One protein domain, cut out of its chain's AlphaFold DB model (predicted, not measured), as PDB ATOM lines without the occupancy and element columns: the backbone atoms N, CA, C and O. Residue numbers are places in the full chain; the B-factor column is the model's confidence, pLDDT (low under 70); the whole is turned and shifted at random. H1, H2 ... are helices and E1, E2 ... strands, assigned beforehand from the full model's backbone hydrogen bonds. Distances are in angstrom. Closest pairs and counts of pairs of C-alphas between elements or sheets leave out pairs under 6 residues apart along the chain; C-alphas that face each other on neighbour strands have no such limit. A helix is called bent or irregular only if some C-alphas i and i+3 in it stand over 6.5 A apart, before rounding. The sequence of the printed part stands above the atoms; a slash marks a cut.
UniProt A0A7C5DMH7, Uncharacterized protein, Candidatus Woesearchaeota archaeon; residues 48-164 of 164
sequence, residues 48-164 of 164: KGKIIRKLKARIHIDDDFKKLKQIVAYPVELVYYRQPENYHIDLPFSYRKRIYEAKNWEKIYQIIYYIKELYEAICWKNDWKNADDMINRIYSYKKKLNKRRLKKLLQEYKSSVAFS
ATOM      1  N   LYS A  48      29.128  90.856  13.247       87.94
ATOM      2  CA  LYS A  48      27.948  90.533  12.414       87.94
ATOM      3  C   LYS A  48      26.628  90.542  13.206       87.94
ATOM      4  O   LYS A  48      25.560  90.737  12.630       87.94
ATOM      5  N   GLY A  49      26.696  90.399  14.534       87.38
ATOM      6  CA  GLY A  49      25.550  90.361  15.447       87.38
ATOM      7  C   GLY A  49      24.564  91.528  15.308       87.38
ATOM      8  O   GLY A  49      23.354  91.306  15.346       87.38
ATOM      9  N   LYS A  50      25.037  92.763  15.073       86.94
ATOM     10  CA  LYS A  50      24.136  93.919  14.872       86.94
ATOM     11  C   LYS A  50      23.270  93.759  13.617       86.94
ATOM     12  O   LYS A  50      22.075  94.046  13.666       86.94
ATOM     13  N   ILE A  51      23.863  93.273  12.524       90.25
ATOM     14  CA  ILE A  51      23.169  93.021  11.254       90.25
ATOM     15  C   ILE A  51      22.199  91.850  11.424       90.25
ATOM     16  O   ILE A  51      21.024  91.993  11.104       90.25
ATOM     17  N   ILE A  52      22.654  90.743  12.020       91.06
ATOM     18  CA  ILE A  52      21.824  89.564  12.326       91.06
ATOM     19  C   ILE A  52      20.560  89.962  13.097       91.06
ATOM     20  O   ILE A  52      19.457  89.563  12.724       91.06
ATOM     21  N   ARG A  53      20.703  90.796  14.136       88.44
ATOM     22  CA  ARG A  53      19.572  91.286  14.933       88.44
ATOM     23  C   ARG A  53      18.625  92.164  14.115       88.44
ATOM     24  O   ARG A  53      17.418  91.987  14.216       88.44
ATOM     25  N   LYS A  54      19.157  93.095  13.314       89.19
ATOM     26  CA  LYS A  54      18.347  93.979  12.455       89.19
ATOM     27  C   LYS A  54      17.536  93.178  11.432       89.19
ATOM     28  O   LYS A  54      16.369  93.480  11.221       89.19
ATOM     29  N   LEU A  55      18.149  92.157  10.839       89.44
ATOM     30  CA  LEU A  55      17.511  91.268   9.867       89.44
ATOM     31  C   LEU A  55      16.576  90.237  10.507       89.44
ATOM     32  O   LEU A  55      15.911  89.513   9.777       89.44
ATOM     33  N   LYS A  56      16.551  90.137  11.845       89.88
ATOM     34  CA  LYS A  56      15.809  89.104  12.589       89.88
ATOM     35  C   LYS A  56      16.118  87.692  12.063       89.88
ATOM     36  O   LYS A  56      15.242  86.837  11.952       89.88
ATOM     37  N   ALA A  57      17.382  87.453  11.704       91.81
ATOM     38  CA  ALA A  57      17.790  86.210  11.063       91.81
ATOM     39  C   ALA A  57      17.645  85.019  12.020       91.81
ATOM     40  O   ALA A  57      18.130  85.058  13.150       91.81
ATOM     41  N   ARG A  58      17.018  83.938  11.540       92.00
ATOM     42  CA  ARG A  58      16.784  82.704  12.313       92.00
ATOM     43  C   ARG A  58      18.003  81.802  12.391       92.00
ATOM     44  O   ARG A  58      18.186  81.116  13.390       92.00
ATOM     45  N   ILE A  59      18.826  81.807  11.348       95.31
ATOM     46  CA  ILE A  59      19.992  80.939  11.210       95.31
ATOM     47  C   ILE A  59      21.161  81.782  10.708       95.31
ATOM     48  O   ILE A  59      20.997  82.612   9.814       95.31
ATOM     49  N   HIS A  60      22.340  81.555  11.274       96.25
ATOM     50  CA  HIS A  60      23.603  82.077  10.784       96.25
ATOM     51  C   HIS A  60      24.574  80.922  10.555       96.25
ATOM     52  O   HIS A  60      24.763  80.084  11.437       96.25
ATOM     53  N   ILE A  61      25.176  80.892   9.369       96.50
ATOM     54  CA  ILE A  61      26.118  79.861   8.935       96.50
ATOM     55  C   ILE A  61      27.457  80.550   8.697       96.50
ATOM     56  O   ILE A  61      27.501  81.553   7.983       96.50
ATOM     57  N   ASP A  62      28.518  80.028   9.299       95.06
ATOM     58  CA  ASP A  62      29.877  80.544   9.142       95.06
ATOM     59  C   ASP A  62      30.874  79.383   9.291       95.06
ATOM     60  O   ASP A  62      30.609  78.410  10.006       95.06
ATOM     61  N   ASP A  63      31.998  79.469   8.598       94.62
ATOM     62  CA  ASP A  63      33.118  78.529   8.649       94.62
ATOM     63  C   ASP A  63      34.242  79.009   9.582       94.62
ATOM     64  O   ASP A  63      35.222  78.292   9.788       94.62
ATOM     65  N   ASP A  64      34.091  80.179  10.210       92.75
ATOM     66  CA  ASP A  64      34.986  80.669  11.257       92.75
ATOM     67  C   ASP A  64      34.342  80.534  12.651       92.75
ATOM     68  O   ASP A  64      33.467  81.306  13.072       92.75
ATOM     69  N   PHE A  65      34.837  79.572  13.436       92.69
ATOM     70  CA  PHE A  65      34.382  79.359  14.812       92.69
ATOM     71  C   PHE A  65      34.567  80.598  15.709       92.69
ATOM     72  O   PHE A  65      33.711  80.875  16.560       92.69
ATOM     73  N   LYS A  66      35.633  81.392  15.524       90.75
ATOM     74  CA  LYS A  66      35.851  82.618  16.315       90.75
ATOM     75  C   LYS A  66      34.739  83.631  16.048       90.75
ATOM     76  O   LYS A  66      34.273  84.273  16.992       90.75
ATOM     77  N   LYS A  67      34.260  83.742  14.805       90.12
ATOM     78  CA  LYS A  67      33.129  84.618  14.445       90.12
ATOM     79  C   LYS A  67      31.820  84.110  15.037       90.12
ATOM     80  O   LYS A  67      31.076  84.905  15.614       90.12
ATOM     81  N   LEU A  68      31.572  82.800  15.004       93.19
ATOM     82  CA  LEU A  68      30.393  82.197  15.644       93.19
ATOM     83  C   LEU A  68      30.364  82.433  17.160       93.19
ATOM     84  O   LEU A  68      29.317  82.763  17.723       93.19
ATOM     85  N   LYS A  69      31.518  82.333  17.827       92.19
ATOM     86  CA  LYS A  69      31.644  82.608  19.266       92.19
ATOM     87  C   LYS A  69      31.202  84.032  19.617       92.19
ATOM     88  O   LYS A  69      30.512  84.222  20.617       92.19
ATOM     89  N   GLN A  70      31.524  85.020  18.782       91.19
ATOM     90  CA  GLN A  70      31.153  86.426  19.005       91.19
ATOM     91  C   GLN A  70      29.640  86.680  18.925       91.19
ATOM     92  O   GLN A  70      29.152  87.670  19.470       91.19
ATOM     93  N   ILE A  71      28.887  85.800  18.262       91.62
ATOM     94  CA  ILE A  71      27.441  85.955  18.058       91.62
ATOM     95  C   ILE A  71      26.599  84.965  18.878       91.62
ATOM     96  O   ILE A  71      25.374  84.950  18.771       91.62
ATOM     97  N   VAL A  72      27.229  84.184  19.758       91.31
ATOM     98  CA  VAL A  72      26.577  83.154  20.585       91.31
ATOM     99  C   VAL A  72      25.447  83.692  21.471       91.31
ATOM    100  O   VAL A  72      24.458  82.990  21.721       91.31
ATOM    101  N   ALA A  73      25.581  84.946  21.911       89.19
ATOM    102  CA  ALA A  73      24.631  85.641  22.771       89.19
ATOM    103  C   ALA A  73      23.370  86.120  22.029       89.19
ATOM    104  O   ALA A  73      22.365  86.418  22.671       89.19
ATOM    105  N   TYR A  74      23.398  86.184  20.695       91.62
ATOM    106  CA  TYR A  74      22.259  86.648  19.906       91.62
ATOM    107  C   TYR A  74      21.213  85.530  19.745       91.62
ATOM    108  O   TYR A  74      21.574  84.351  19.712       91.62
ATOM    109  N   PRO A  75      19.920  85.869  19.620       91.00
ATOM    110  CA  PRO A  75      18.823  84.911  19.461       91.00
ATOM    111  C   PRO A  75      18.722  84.418  18.009       91.00
ATOM    112  O   PRO A  75      17.774  84.714  17.294       91.00
ATOM    113  N   VAL A  76      19.747  83.691  17.568       93.44
ATOM    114  CA  VAL A  76      19.901  83.140  16.211       93.44
ATOM    115  C   VAL A  76      20.454  81.721  16.303       93.44
ATOM    116  O   VAL A  76      21.330  81.460  17.121       93.44
ATOM    117  N   GLU A  77      20.004  80.767  15.505       94.81
ATOM    118  CA  GLU A  77      20.643  79.449  15.460       94.81
ATOM    119  C   GLU A  77      21.984  79.527  14.729       94.81
ATOM    120  O   GLU A  77      22.097  80.176  13.695       94.81
ATOM    121  N   LEU A  78      23.014  78.888  15.278       96.31
ATOM    122  CA  LEU A  78      24.369  78.966  14.735       96.31
ATOM    123  C   LEU A  78      24.748  77.641  14.096       96.31
ATOM    124  O   LEU A  78      24.583  76.596  14.727       96.31
ATOM    125  N   VAL A  79      25.286  77.693  12.885       97.50
ATOM    126  CA  VAL A  79      25.790  76.527  12.162       97.50
ATOM    127  C   VAL A  79      27.257  76.757  11.835       97.50
ATOM    128  O   VAL A  79      27.597  77.709  11.137       97.50
ATOM    129  N   TYR A  80      28.113  75.879  12.344       97.19
ATOM    130  CA  TYR A  80      29.514  75.814  11.972       97.19
ATOM    131  C   TYR A  80      29.678  74.915  10.759       97.19
ATOM    132  O   TYR A  80      29.444  73.704  10.842       97.19
ATOM    133  N   TYR A  81      30.041  75.522   9.632       96.81
ATOM    134  CA  TYR A  81      30.307  74.788   8.407       96.81
ATOM    135  C   TYR A  81      31.789  74.420   8.333       96.81
ATOM    136  O   TYR A  81      32.663  75.273   8.201       96.81
ATOM    137  N   ARG A  82      32.075  73.126   8.445       94.81
ATOM    138  CA  ARG A  82      33.430  72.598   8.353       94.81
ATOM    139  C   ARG A  82      33.933  72.663   6.920       94.81
ATOM    140  O   ARG A  82      33.308  72.099   6.024       94.81
ATOM    141  N   GLN A  83      35.080  73.302   6.762       93.19
ATOM    142  CA  GLN A  83      35.878  73.336   5.546       93.19
ATOM    143  C   GLN A  83      37.172  72.554   5.787       93.19
ATOM    144  O   GLN A  83      37.611  72.490   6.940       93.19
ATOM    145  N   PRO A  84      37.794  71.964   4.755       93.31
ATOM    146  CA  PRO A  84      39.045  71.217   4.907       93.31
ATOM    147  C   PRO A  84      40.106  71.956   5.736       93.31
ATOM    148  O   PRO A  84      40.751  71.365   6.603       93.31
ATOM    149  N   GLU A  85      40.214  73.269   5.553       92.38
ATOM    150  CA  GLU A  85      41.179  74.143   6.219       92.38
ATOM    151  C   GLU A  85      40.921  74.276   7.727       92.38
ATOM    152  O   GLU A  85      41.839  74.585   8.483       92.38
ATOM    153  N   ASN A  86      39.696  74.021   8.197       91.88
ATOM    154  CA  ASN A  86      39.299  74.195   9.596       91.88
ATOM    155  C   ASN A  86      39.054  72.876  10.348       91.88
ATOM    156  O   ASN A  86      38.603  72.907  11.496       91.88
ATOM    157  N   TYR A  87      39.364  71.716   9.758       90.38
ATOM    158  CA  TYR A  87      39.125  70.403  10.380       90.38
ATOM    159  C   TYR A  87      39.868  70.192  11.703       90.38
ATOM    160  O   TYR A  87      39.363  69.490  12.573       90.38
ATOM    161  N   HIS A  88      41.008  70.854  11.891       89.25
ATOM    162  CA  HIS A  88      41.803  70.797  13.119       89.25
ATOM    163  C   HIS A  88      41.186  71.573  14.302       89.25
ATOM    164  O   HIS A  88      41.657  71.458  15.432       89.25
ATOM    165  N   ILE A  89      40.158  72.400  14.074       90.12
ATOM    166  CA  ILE A  89      39.580  73.271  15.109       90.12
ATOM    167  C   ILE A  89      38.433  72.557  15.822       90.12
ATOM    168  O   ILE A  89      37.312  72.575  15.331       90.12
ATOM    169  N   ASP A  90      38.621  71.968  16.993       87.81
ATOM    170  CA  ASP A  90      37.493  71.326  17.678       87.81
ATOM    171  C   ASP A  90      36.502  72.309  18.309       87.81
ATOM    172  O   ASP A  90      36.871  73.298  18.940       87.81
ATOM    173  N   LEU A  91      35.206  71.992  18.190       87.69
ATOM    174  CA  LEU A  91      34.146  72.682  18.923       87.69
ATOM    175  C   LEU A  91      34.200  72.262  20.401       87.69
ATOM    176  O   LEU A  91      33.887  71.097  20.707       87.69
ATOM    177  N   PRO A  92      34.514  73.185  21.334       88.62
ATOM    178  CA  PRO A  92      34.533  72.864  22.752       88.62
ATOM    179  C   PRO A  92      33.149  72.409  23.218       88.62
ATOM    180  O   PRO A  92      32.123  72.897  22.732       88.62
ATOM    181  N   PHE A  93      33.104  71.507  24.201       86.06
ATOM    182  CA  PHE A  93      31.853  70.909  24.686       86.06
ATOM    183  C   PHE A  93      30.790  71.953  25.079       86.06
ATOM    184  O   PHE A  93      29.606  71.778  24.784       86.06
ATOM    185  N   SER A  94      31.213  73.079  25.661       87.19
ATOM    186  CA  SER A  94      30.340  74.196  26.046       87.19
ATOM    187  C   SER A  94      29.574  74.820  24.870       87.19
ATOM    188  O   SER A  94      28.451  75.291  25.059       87.19
ATOM    189  N   TYR A  95      30.116  74.767  23.649       88.44
ATOM    190  CA  TYR A  95      29.490  75.328  22.446       88.44
ATOM    191  C   TYR A  95      28.624  74.324  21.681       88.44
ATOM    192  O   TYR A  95      27.719  74.738  20.954       88.44
ATOM    193  N   ARG A  96      28.809  73.013  21.889       84.75
ATOM    194  CA  ARG A  96      28.052  71.957  21.181       84.75
ATOM    195  C   ARG A  96      26.545  71.979  21.462       84.75
ATOM    196  O   ARG A  96      25.760  71.461  20.678       84.75
ATOM    197  N   LYS A  97      26.112  72.600  22.566       84.06
ATOM    198  CA  LYS A  97      24.681  72.813  22.868       84.06
ATOM    199  C   LYS A  97      24.054  73.953  22.059       84.06
ATOM    200  O   LYS A  97      22.833  74.093  22.046       84.06
ATOM    201  N   ARG A  98      24.879  74.803  21.448       88.94
ATOM    202  CA  ARG A  98      24.488  76.111  20.921       88.94
ATOM    203  C   ARG A  98      24.787  76.289  19.435       88.94
ATOM    204  O   ARG A  98      24.118  77.103  18.793       88.94
ATOM    205  N   ILE A  99      25.770  75.548  18.932       94.38
ATOM    206  CA  ILE A  99      26.231  75.553  17.548       94.38
ATOM    207  C   ILE A  99      25.996  74.160  16.965       94.38
ATOM    208  O   ILE A  99      26.470  73.165  17.514       94.38
ATOM    209  N   TYR A 100      25.259  74.099  15.861       95.25
ATOM    210  CA  TYR A 100      25.126  72.903  15.040       95.25
ATOM    211  C   TYR A 100      26.352  72.777  14.140       95.25
ATOM    212  O   TYR A 100      26.826  73.772  13.608       95.25
ATOM    213  N   GLU A 101      26.852  71.567  13.938       95.62
ATOM    214  CA  GLU A 101      27.998  71.324  13.062       95.62
ATOM    215  C   GLU A 101      27.541  70.646  11.769       95.62
ATOM    216  O   GLU A 101      26.735  69.710  11.795       95.62
ATOM    217  N   ALA A 102      28.062  71.116  10.639       96.06
ATOM    218  CA  ALA A 102      27.820  70.535   9.328       96.06
ATOM    219  C   ALA A 102      29.139  70.368   8.574       96.06
ATOM    220  O   ALA A 102      29.960  71.277   8.565       96.06
ATOM    221  N   LYS A 103      29.328  69.219   7.917       94.56
ATOM    222  CA  LYS A 103      30.520  68.932   7.095       94.56
ATOM    223  C   LYS A 103      30.278  69.055   5.595       94.56
ATOM    224  O   LYS A 103      31.200  68.976   4.800       94.56
ATOM    225  N   ASN A 104      29.023  69.222   5.202       94.44
ATOM    226  CA  ASN A 104      28.611  69.333   3.815       94.44
ATOM    227  C   ASN A 104      27.276  70.083   3.728       94.44
ATOM    228  O   ASN A 104      26.598  70.320   4.735       94.44
ATOM    229  N   TRP A 105      26.896  70.438   2.502       92.19
ATOM    230  CA  TRP A 105      25.646  71.141   2.245       92.19
ATOM    231  C   TRP A 105      24.420  70.317   2.620       92.19
ATOM    232  O   TRP A 105      23.494  70.874   3.197       92.19
ATOM    233  N   GLU A 106      24.412  69.006   2.378       94.88
ATOM    234  CA  GLU A 106      23.290  68.141   2.761       94.88
ATOM    235  C   GLU A 106      22.973  68.254   4.260       94.88
ATOM    236  O   GLU A 106      21.820  68.439   4.658       94.88
ATOM    237  N   LYS A 107      24.005  68.252   5.109       96.06
ATOM    238  CA  LYS A 107      23.826  68.418   6.547       96.06
ATOM    239  C   LYS A 107      23.320  69.812   6.911       96.06
ATOM    240  O   LYS A 107      22.467  69.925   7.793       96.06
ATOM    241  N   ILE A 108      23.798  70.855   6.226       95.69
ATOM    242  CA  ILE A 108      23.264  72.219   6.369       95.69
ATOM    243  C   ILE A 108      21.764  72.227   6.067       95.69
ATOM    244  O   ILE A 108      20.989  72.741   6.872       95.69
ATOM    245  N   TYR A 109      21.342  71.616   4.958       95.50
ATOM    246  CA  TYR A 109      19.930  71.501   4.597       95.50
ATOM    247  C   TYR A 109      19.120  70.835   5.712       95.50
ATOM    248  O   TYR A 109      18.144  71.418   6.181       95.50
ATOM    249  N   GLN A 110      19.550  69.667   6.197       95.88
ATOM    250  CA  GLN A 110      18.872  68.963   7.294       95.88
ATOM    251  C   GLN A 110      18.732  69.835   8.553       95.88
ATOM    252  O   GLN A 110      17.678  69.841   9.187       95.88
ATOM    253  N   ILE A 111      19.780  70.586   8.914       96.38
ATOM    254  CA  ILE A 111      19.763  71.495  10.069       96.38
ATOM    255  C   ILE A 111      18.766  72.638   9.852       96.38
ATOM    256  O   ILE A 111      17.988  72.938  10.757       96.38
ATOM    257  N   ILE A 112      18.759  73.253   8.667       96.12
ATOM    258  CA  ILE A 112      17.845  74.352   8.330       96.12
ATOM    259  C   ILE A 112      16.385  73.904   8.446       96.12
ATOM    260  O   ILE A 112      15.599  74.581   9.113       96.12
ATOM    261  N   TYR A 113      16.024  72.754   7.868       95.06
ATOM    262  CA  TYR A 113      14.663  72.216   7.986       95.06
ATOM    263  C   TYR A 113      14.297  71.884   9.419       95.06
ATOM    264  O   TYR A 113      13.237  72.291   9.882       95.06
ATOM    265  N   TYR A 114      15.187  71.201  10.138       94.88
ATOM    266  CA  TYR A 114      14.954  70.879  11.539       94.88
ATOM    267  C   TYR A 114      14.648  72.138  12.363       94.88
ATOM    268  O   TYR A 114      13.724  72.138  13.174       94.88
ATOM    269  N   ILE A 115      15.392  73.227  12.142       94.38
ATOM    270  CA  ILE A 115      15.156  74.504  12.822       94.38
ATOM    271  C   ILE A 115      13.811  75.110  12.408       94.38
ATOM    272  O   ILE A 115      13.070  75.549  13.288       94.38
ATOM    273  N   LYS A 116      13.480  75.119  11.108       93.19
ATOM    274  CA  LYS A 116      12.180  75.600  10.604       93.19
ATOM    275  C   LYS A 116      11.027  74.866  11.282       93.19
ATOM    276  O   LYS A 116      10.210  75.510  11.936       93.19
ATOM    277  N   GLU A 117      10.998  73.540  11.181       94.00
ATOM    278  CA  GLU A 117       9.917  72.720  11.733       94.00
ATOM    279  C   GLU A 117       9.832  72.859  13.256       94.00
ATOM    280  O   GLU A 117       8.744  72.910  13.821       94.00
ATOM    281  N   LEU A 118      10.974  72.959  13.946       94.81
ATOM    282  CA  LEU A 118      10.981  73.169  15.390       94.81
ATOM    283  C   LEU A 118      10.370  74.522  15.772       94.81
ATOM    284  O   LEU A 118       9.651  74.608  16.766       94.81
ATOM    285  N   TYR A 119      10.668  75.580  15.019       93.56
ATOM    286  CA  TYR A 119      10.126  76.914  15.281       93.56
ATOM    287  C   TYR A 119       8.623  76.948  14.990       93.56
ATOM    288  O   TYR A 119       7.871  77.512  15.780       93.56
ATOM    289  N   GLU A 120       8.177  76.293  13.919       93.19
ATOM    290  CA  GLU A 120       6.754  76.111  13.616       93.19
ATOM    291  C   GLU A 120       6.036  75.325  14.717       93.19
ATOM    292  O   GLU A 120       5.005  75.780  15.200       93.19
ATOM    293  N   ALA A 121       6.620  74.226  15.199       94.94
ATOM    294  CA  ALA A 121       6.068  73.435  16.297       94.94
ATOM    295  C   ALA A 121       5.941  74.246  17.599       94.94
ATOM    296  O   ALA A 121       4.955  74.118  18.325       94.94
ATOM    297  N   ILE A 122       6.927  75.101  17.905       94.88
ATOM    298  CA  ILE A 122       6.856  76.018  19.053       94.88
ATOM    299  C   ILE A 122       5.704  77.006  18.871       94.88
ATOM    300  O   ILE A 122       4.935  77.202  19.810       94.88
ATOM    301  N   CYS A 123       5.579  77.614  17.694       93.44
ATOM    302  CA  CYS A 123       4.496  78.546  17.403       93.44
ATOM    303  C   CYS A 123       3.126  77.870  17.505       93.44
ATOM    304  O   CYS A 123       2.283  78.354  18.252       93.44
ATOM    305  N   TRP A 124       2.949  76.714  16.862       94.12
ATOM    306  CA  TRP A 124       1.736  75.896  16.922       94.12
ATOM    307  C   TRP A 124       1.332  75.577  18.364       94.12
ATOM    308  O   TRP A 124       0.201  75.828  18.769       94.12
ATOM    309  N   LYS A 125       2.274  75.105  19.190       94.38
ATOM    310  CA  LYS A 125       1.982  74.712  20.576       94.38
ATOM    311  C   LYS A 125       1.536  75.872  21.467       94.38
ATOM    312  O   LYS A 125       0.888  75.632  22.482       94.38
ATOM    313  N   ASN A 126       1.944  77.092  21.135       91.69
ATOM    314  CA  ASN A 126       1.653  78.282  21.929       91.69
ATOM    315  C   ASN A 126       0.628  79.210  21.260       91.69
ATOM    316  O   ASN A 126       0.450  80.327  21.746       91.69
ATOM    317  N   ASP A 127       0.010  78.779  20.157       89.88
ATOM    318  CA  ASP A 127      -0.887  79.594  19.332       89.88
ATOM    319  C   ASP A 127      -0.273  80.953  18.932       89.88
ATOM    320  O   ASP A 127      -0.867  82.026  19.019       89.88
ATOM    321  N   TRP A 128       1.009  80.934  18.555       91.56
ATOM    322  CA  TRP A 128       1.708  82.124  18.076       91.56
ATOM    323  C   TRP A 128       1.683  82.185  16.557       91.56
ATOM    324  O   TRP A 128       2.045  81.224  15.877       91.56
ATOM    325  N   LYS A 129       1.395  83.370  16.008       82.38
ATOM    326  CA  LYS A 129       1.691  83.646  14.600       82.38
ATOM    327  C   LYS A 129       3.205  83.604  14.401       82.38
ATOM    328  O   LYS A 129       3.955  84.295  15.091       82.38
ATOM    329  N   ASN A 130       3.665  82.775  13.466       74.12
ATOM    330  CA  ASN A 130       5.083  82.617  13.154       74.12
ATOM    331  C   ASN A 130       5.608  83.835  12.371       74.12
ATOM    332  O   ASN A 130       5.782  83.776  11.157       74.12
ATOM    333  N   ALA A 131       5.838  84.940  13.076       74.31
ATOM    334  CA  ALA A 131       6.307  86.206  12.524       74.31
ATOM    335  C   ALA A 131       7.780  86.485  12.880       74.31
ATOM    336  O   ALA A 131       8.350  85.890  13.796       74.31
ATOM    337  N   ASP A 132       8.429  87.381  12.135       69.81
ATOM    338  CA  ASP A 132       9.868  87.646  12.281       69.81
ATOM    339  C   ASP A 132      10.233  88.295  13.626       69.81
ATOM    340  O   ASP A 132      11.308  88.059  14.177       69.81
ATOM    341  N   ASP A 133       9.345  89.110  14.191       72.69
ATOM    342  CA  ASP A 133       9.491  89.726  15.517       72.69
ATOM    343  C   ASP A 133       9.443  88.721  16.680       72.69
ATOM    344  O   ASP A 133       9.951  89.008  17.767       72.69
ATOM    345  N   MET A 134       8.940  87.510  16.441       83.50
ATOM    346  CA  MET A 134       8.798  86.471  17.462       83.50
ATOM    347  C   MET A 134      10.085  85.700  17.752       83.50
ATOM    348  O   MET A 134      10.114  84.884  18.679       83.50
ATOM    349  N   ILE A 135      11.171  85.970  17.024       87.06
ATOM    350  CA  ILE A 135      12.416  85.204  17.137       87.06
ATOM    351  C   ILE A 135      12.959  85.151  18.571       87.06
ATOM    352  O   ILE A 135      13.314  84.079  19.056       87.06
ATOM    353  N   ASN A 136      12.926  86.268  19.303       87.88
ATOM    354  CA  ASN A 136      13.395  86.330  20.690       87.88
ATOM    355  C   ASN A 136      12.563  85.430  21.610       87.88
ATOM    356  O   ASN A 136      13.107  84.779  22.507       87.88
ATOM    357  N   ARG A 137      11.248  85.381  21.381       91.19
ATOM    358  CA  ARG A 137      10.293  84.621  22.190       91.19
ATOM    359  C   ARG A 137      10.405  83.127  21.904       91.19
ATOM    360  O   ARG A 137      10.540  82.348  22.847       91.19
ATOM    361  N   ILE A 138      10.464  82.739  20.627       91.38
ATOM    362  CA  ILE A 138      10.697  81.351  20.195       91.38
ATOM    363  C   ILE A 138      12.035  80.848  20.741       91.38
ATOM    364  O   ILE A 138      12.100  79.788  21.366       91.38
ATOM    365  N   TYR A 139      13.095  81.637  20.572       89.88
ATOM    366  CA  TYR A 139      14.435  81.289  21.031       89.88
ATOM    367  C   TYR A 139      14.494  81.115  22.559       89.88
ATOM    368  O   TYR A 139      15.046  80.133  23.068       89.88
ATOM    369  N   SER A 140      13.865  82.028  23.303       91.06
ATOM    370  CA  SER A 140      13.745  81.943  24.765       91.06
ATOM    371  C   SER A 140      12.961  80.709  25.210       91.06
ATOM    372  O   SER A 140      13.356  80.044  26.166       91.06
ATOM    373  N   TYR A 141      11.875  80.373  24.511       92.50
ATOM    374  CA  TYR A 141      11.076  79.184  24.799       92.50
ATOM    375  C   TYR A 141      11.873  77.899  24.551       92.50
ATOM    376  O   TYR A 141      11.968  77.052  25.439       92.50
ATOM    377  N   LYS A 142      12.535  77.788  23.390       92.69
ATOM    378  CA  LYS A 142      13.396  76.648  23.041       92.69
ATOM    379  C   LYS A 142      14.443  76.383  24.123       92.69
ATOM    380  O   LYS A 142      14.638  75.234  24.506       92.69
ATOM    381  N   LYS A 143      15.092  77.431  24.646       90.06
ATOM    382  CA  LYS A 143      16.122  77.314  25.695       90.06
ATOM    383  C   LYS A 143      15.622  76.702  27.006       90.06
ATOM    384  O   LYS A 143      16.425  76.125  27.734       90.06
ATOM    385  N   LYS A 144      14.324  76.802  27.304       91.44
ATOM    386  CA  LYS A 144      13.706  76.190  28.494       91.44
ATOM    387  C   LYS A 144      13.439  74.693  28.315       91.44
ATOM    388  O   LYS A 144      13.111  74.000  29.278       91.44
ATOM    389  N   LEU A 145      13.552  74.178  27.090       91.69
ATOM    390  CA  LEU A 145      13.280  72.786  26.766       91.69
ATOM    391  C   LEU A 145      14.578  72.001  26.582       91.69
ATOM    392  O   LEU A 145      15.492  72.398  25.864       91.69
ATOM    393  N   ASN A 146      14.637  70.820  27.197       92.00
ATOM    394  CA  ASN A 146      15.698  69.862  26.918       92.00
ATOM    395  C   ASN A 146      15.448  69.129  25.583       92.00
ATOM    396  O   ASN A 146      14.357  69.171  25.009       92.00
ATOM    397  N   LYS A 147      16.461  68.393  25.109       89.75
ATOM    398  CA  LYS A 147      16.417  67.666  23.828       89.75
ATOM    399  C   LYS A 147      15.231  66.697  23.717       89.75
ATOM    400  O   LYS A 147      14.634  66.598  22.649       89.75
ATOM    401  N   ARG A 148      14.860  66.011  24.807       94.00
ATOM    402  CA  ARG A 148      13.723  65.072  24.830       94.00
ATOM    403  C   ARG A 148      12.398  65.801  24.608       94.00
ATOM    404  O   ARG A 148      11.598  65.359  23.789       94.00
ATOM    405  N   ARG A 149      12.188  66.931  25.291       95.12
ATOM    406  CA  ARG A 149      10.979  67.758  25.137       95.12
ATOM    407  C   ARG A 149      10.889  68.373  23.743       95.12
ATOM    408  O   ARG A 149       9.814  68.347  23.159       95.12
ATOM    409  N   LEU A 150      12.008  68.842  23.185       93.94
ATOM    410  CA  LEU A 150      12.056  69.345  21.806       93.94
ATOM    411  C   LEU A 150      11.704  68.250  20.786       93.94
ATOM    412  O   LEU A 150      10.947  68.508  19.858       93.94
ATOM    413  N   LYS A 151      12.208  67.021  20.973       94.38
ATOM    414  CA  LYS A 151      11.876  65.882  20.100       94.38
ATOM    415  C   LYS A 151      10.388  65.528  20.172       94.38
ATOM    416  O   LYS A 151       9.772  65.344  19.131       94.38
ATOM    417  N   LYS A 152       9.823  65.469  21.384       96.25
ATOM    418  CA  LYS A 152       8.393  65.195  21.593       96.25
ATOM    419  C   LYS A 152       7.516  66.265  20.934       96.25
ATOM    420  O   LYS A 152       6.622  65.918  20.179       96.25
ATOM    421  N   LEU A 153       7.835  67.543  21.148       96.12
ATOM    422  CA  LEU A 153       7.129  68.670  20.530       96.12
ATOM    423  C   LEU A 153       7.122  68.576  18.997       96.12
ATOM    424  O   LEU A 153       6.084  68.745  18.368       96.12
ATOM    425  N   LEU A 154       8.280  68.284  18.401       95.69
ATOM    426  CA  LEU A 154       8.397  68.145  16.954       95.69
ATOM    427  C   LEU A 154       7.587  66.952  16.422       95.69
ATOM    428  O   LEU A 154       6.996  67.051  15.353       95.69
ATOM    429  N   GLN A 155       7.552  65.838  17.156       95.56
ATOM    430  CA  GLN A 155       6.754  64.669  16.790       95.56
ATOM    431  C   GLN A 155       5.252  64.975  16.831       95.56
ATOM    432  O   GLN A 155       4.562  64.679  15.863       95.56
ATOM    433  N   GLU A 156       4.768  65.613  17.902       95.44
ATOM    434  CA  GLU A 156       3.365  66.042  18.033       95.44
ATOM    435  C   GLU A 156       2.947  66.957  16.874       95.44
ATOM    436  O   GLU A 156       1.927  66.715  16.230       95.44
ATOM    437  N   TYR A 157       3.776  67.958  16.557       95.81
ATOM    438  CA  TYR A 157       3.532  68.871  15.442       95.81
ATOM    439  C   TYR A 157       3.456  68.136  14.099       95.81
ATOM    440  O   TYR A 157       2.483  68.299  13.366       95.81
ATOM    441  N   LYS A 158       4.434  67.277  13.787       93.38
ATOM    442  CA  LYS A 158       4.445  66.522  12.522       93.38
ATOM    443  C   LYS A 158       3.225  65.623  12.372       93.38
ATOM    444  O   LYS A 158       2.669  65.557  11.283       93.38
ATOM    445  N   SER A 159       2.801  64.969  13.452       93.19
ATOM    446  CA  SER A 159       1.562  64.196  13.445       93.19
ATOM    447  C   SER A 159       0.358  65.091  13.161       93.19
ATOM    448  O   SER A 159      -0.439  64.732  12.313       93.19
ATOM    449  N   SER A 160       0.249  66.271  13.782       91.38
ATOM    450  CA  SER A 160      -0.894  67.167  13.544       91.38
ATOM    451  C   SER A 160      -1.001  67.656  12.094       91.38
ATOM    452  O   SER A 160      -2.092  67.649  11.534       91.38
ATOM    453  N   VAL A 161       0.127  68.006  11.466       87.12
ATOM    454  CA  VAL A 161       0.155  68.537  10.092       87.12
ATOM    455  C   VAL A 161      -0.019  67.433   9.044       87.12
ATOM    456  O   VAL A 161      -0.531  67.698   7.968       87.12
ATOM    457  N   ALA A 162       0.365  66.188   9.341       72.00
ATOM    458  CA  ALA A 162       0.168  65.061   8.424       72.00
ATOM    459  C   ALA A 162      -1.309  64.646   8.255       72.00
ATOM    460  O   ALA A 162      -1.629  63.933   7.309       72.00
ATOM    461  N   PHE A 163      -2.188  65.072   9.168       56.38
ATOM    462  CA  PHE A 163      -3.639  64.853   9.109       56.38
ATOM    463  C   PHE A 163      -4.422  66.130   8.749       56.38
ATOM    464  O   PHE A 163      -5.640  66.158   8.914       56.38
ATOM    465  N   SER A 164      -3.722  67.187   8.315       49.44
ATOM    466  CA  SER A 164      -4.280  68.470   7.851       49.44
ATOM    467  C   SER A 164      -4.286  68.528   6.329       49.44
ATOM    468  O   SER A 164      -5.278  69.038   5.772       49.44
TER     469      SER A 164
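Overview. This is residues 48 to 164 of the 164 residues of an uncharacterized protein of Candidatus Woesearchaeota archaeon (UniProt A0A7C5DMH7). A small sheet of three parallel strands, with a short helix H2 over one face and the first part of the long helix H4 over the other, makes one lobe; H4 then runs on past the sheet into a second lobe, where H5 and H6 pack on its far part at about right angles. H4 thus joins the two lobes along the longest axis, and H1 and H3 are short helices off the sheet, in the first lobe. The printed part has 117 residues with six named helices and three named strands, in the order H1 E1 H2 E2 H3 E3 H4 H5 H6, and the class is mostly helix. The sheet's order is E1 E2 E3, all parallel. The whole is compact, with a radius of gyration of the C-alphas of 14.9 A, yet elongated in outline, spanning 46 by 28 by 23 A.

Arrangement. The first helix, H1, residues 49 to 54, is not on the sheet formed by E1, residues 59 to 62, E2, residues 77 to 81, and E3, residues 99 to 102. The closest C-alphas of H1 and E1 are those of Ile 52 and His 60, 7.8 A apart. E1 is an edge strand and parallel to E2 at 26 degrees, with N 60 and O 77 at 2.8 A and N 79 and O 60 at 2.8 A, within hydrogen-bond range. H2, residues 65 to 70, is on the sheet at a height of 9.0 A, over E2, and runs along the strands, at 10 degrees to E2 on the local plane. Its closest C-alpha pair with E2 is Phe 65 and Tyr 80, 6.7 A. H1 and H2 are close but not clearly touching, with Gly 49 and Gln 70 the closest C-alphas at 7.7 A. H3, residues 93 to 96, is not on the sheet. E2 is the inner strand and parallel to the edge strand E3 at 36 degrees, with N 100 and O 78 at 2.8 A and N 102 and O 80 at 2.9 A. E1, H2 and E2 form a strand-helix-strand unit, two parallel neighbour strands with a helix between, and E2, H3 and E3 form another; both crossovers are right-handed. H4, residues 105 to 125, is on the sheet on the opposite face from H2, at a height of 9.8 A, over E2 and E3, and runs along the strands, at 8 degrees to E2 on the local plane. The closest C-alphas of H4 and E3 are those of Ile 108 and Ala 102, 5.7 A apart. H5, residues 132 to 143, touches H4 about perpendicular at 88 degrees, with residues 138 to 142 alone meeting residues 119 to 123; the closest C-alphas are those of Tyr 119 and Ile 138, 6.6 A. H6, residues 147 to 162, touches H4 about perpendicular at 80 degrees, with residues 150 to 157 alone meeting residues 117 to 125; the closest C-alphas are those of Ala 121 and Tyr 157, 5.3 A. H5 and H6 are close but not clearly touching, with Lys 142 and Leu 150 the closest C-alphas at 7.5 A. In H1, H2, H4 and H6 every O i to N i+4 pair is within hydrogen-bond range, in H5 6 of 8 are, and H3 is too short for such a pair.

Along the chain. H1, residues 49 to 54, begins at C-alpha 49 (25.550, 90.361, 15.447). E1, residues 59 to 62, H2, residues 65 to 70, E2, residues 77 to 81 and 12.8 A long, H3, residues 93 to 96, and E3, residues 99 to 102, follow. H4, residues 105 to 125, is 30.1 A from first to last C-alpha and begins at C-alpha 105 (25.646, 71.141, 2.245). H5, residues 132 to 143, is 18.0 A long and irregular, C-alphas 133 and 136 being 7.3 A apart. H6, residues 147 to 162, is 22.5 A long and ends at C-alpha 162 (0.168, 65.061, 8.424).

Size, cuts and confidence. The two C-alphas farthest apart are those of His 88 and Ser 164, 46.4 A. The printed part has no cut, and the link from E2 to H3, 11 residues, is long. The mean pLDDT of the printed part is 90.7, and residue 132 and residues 163 to 164 are under 70.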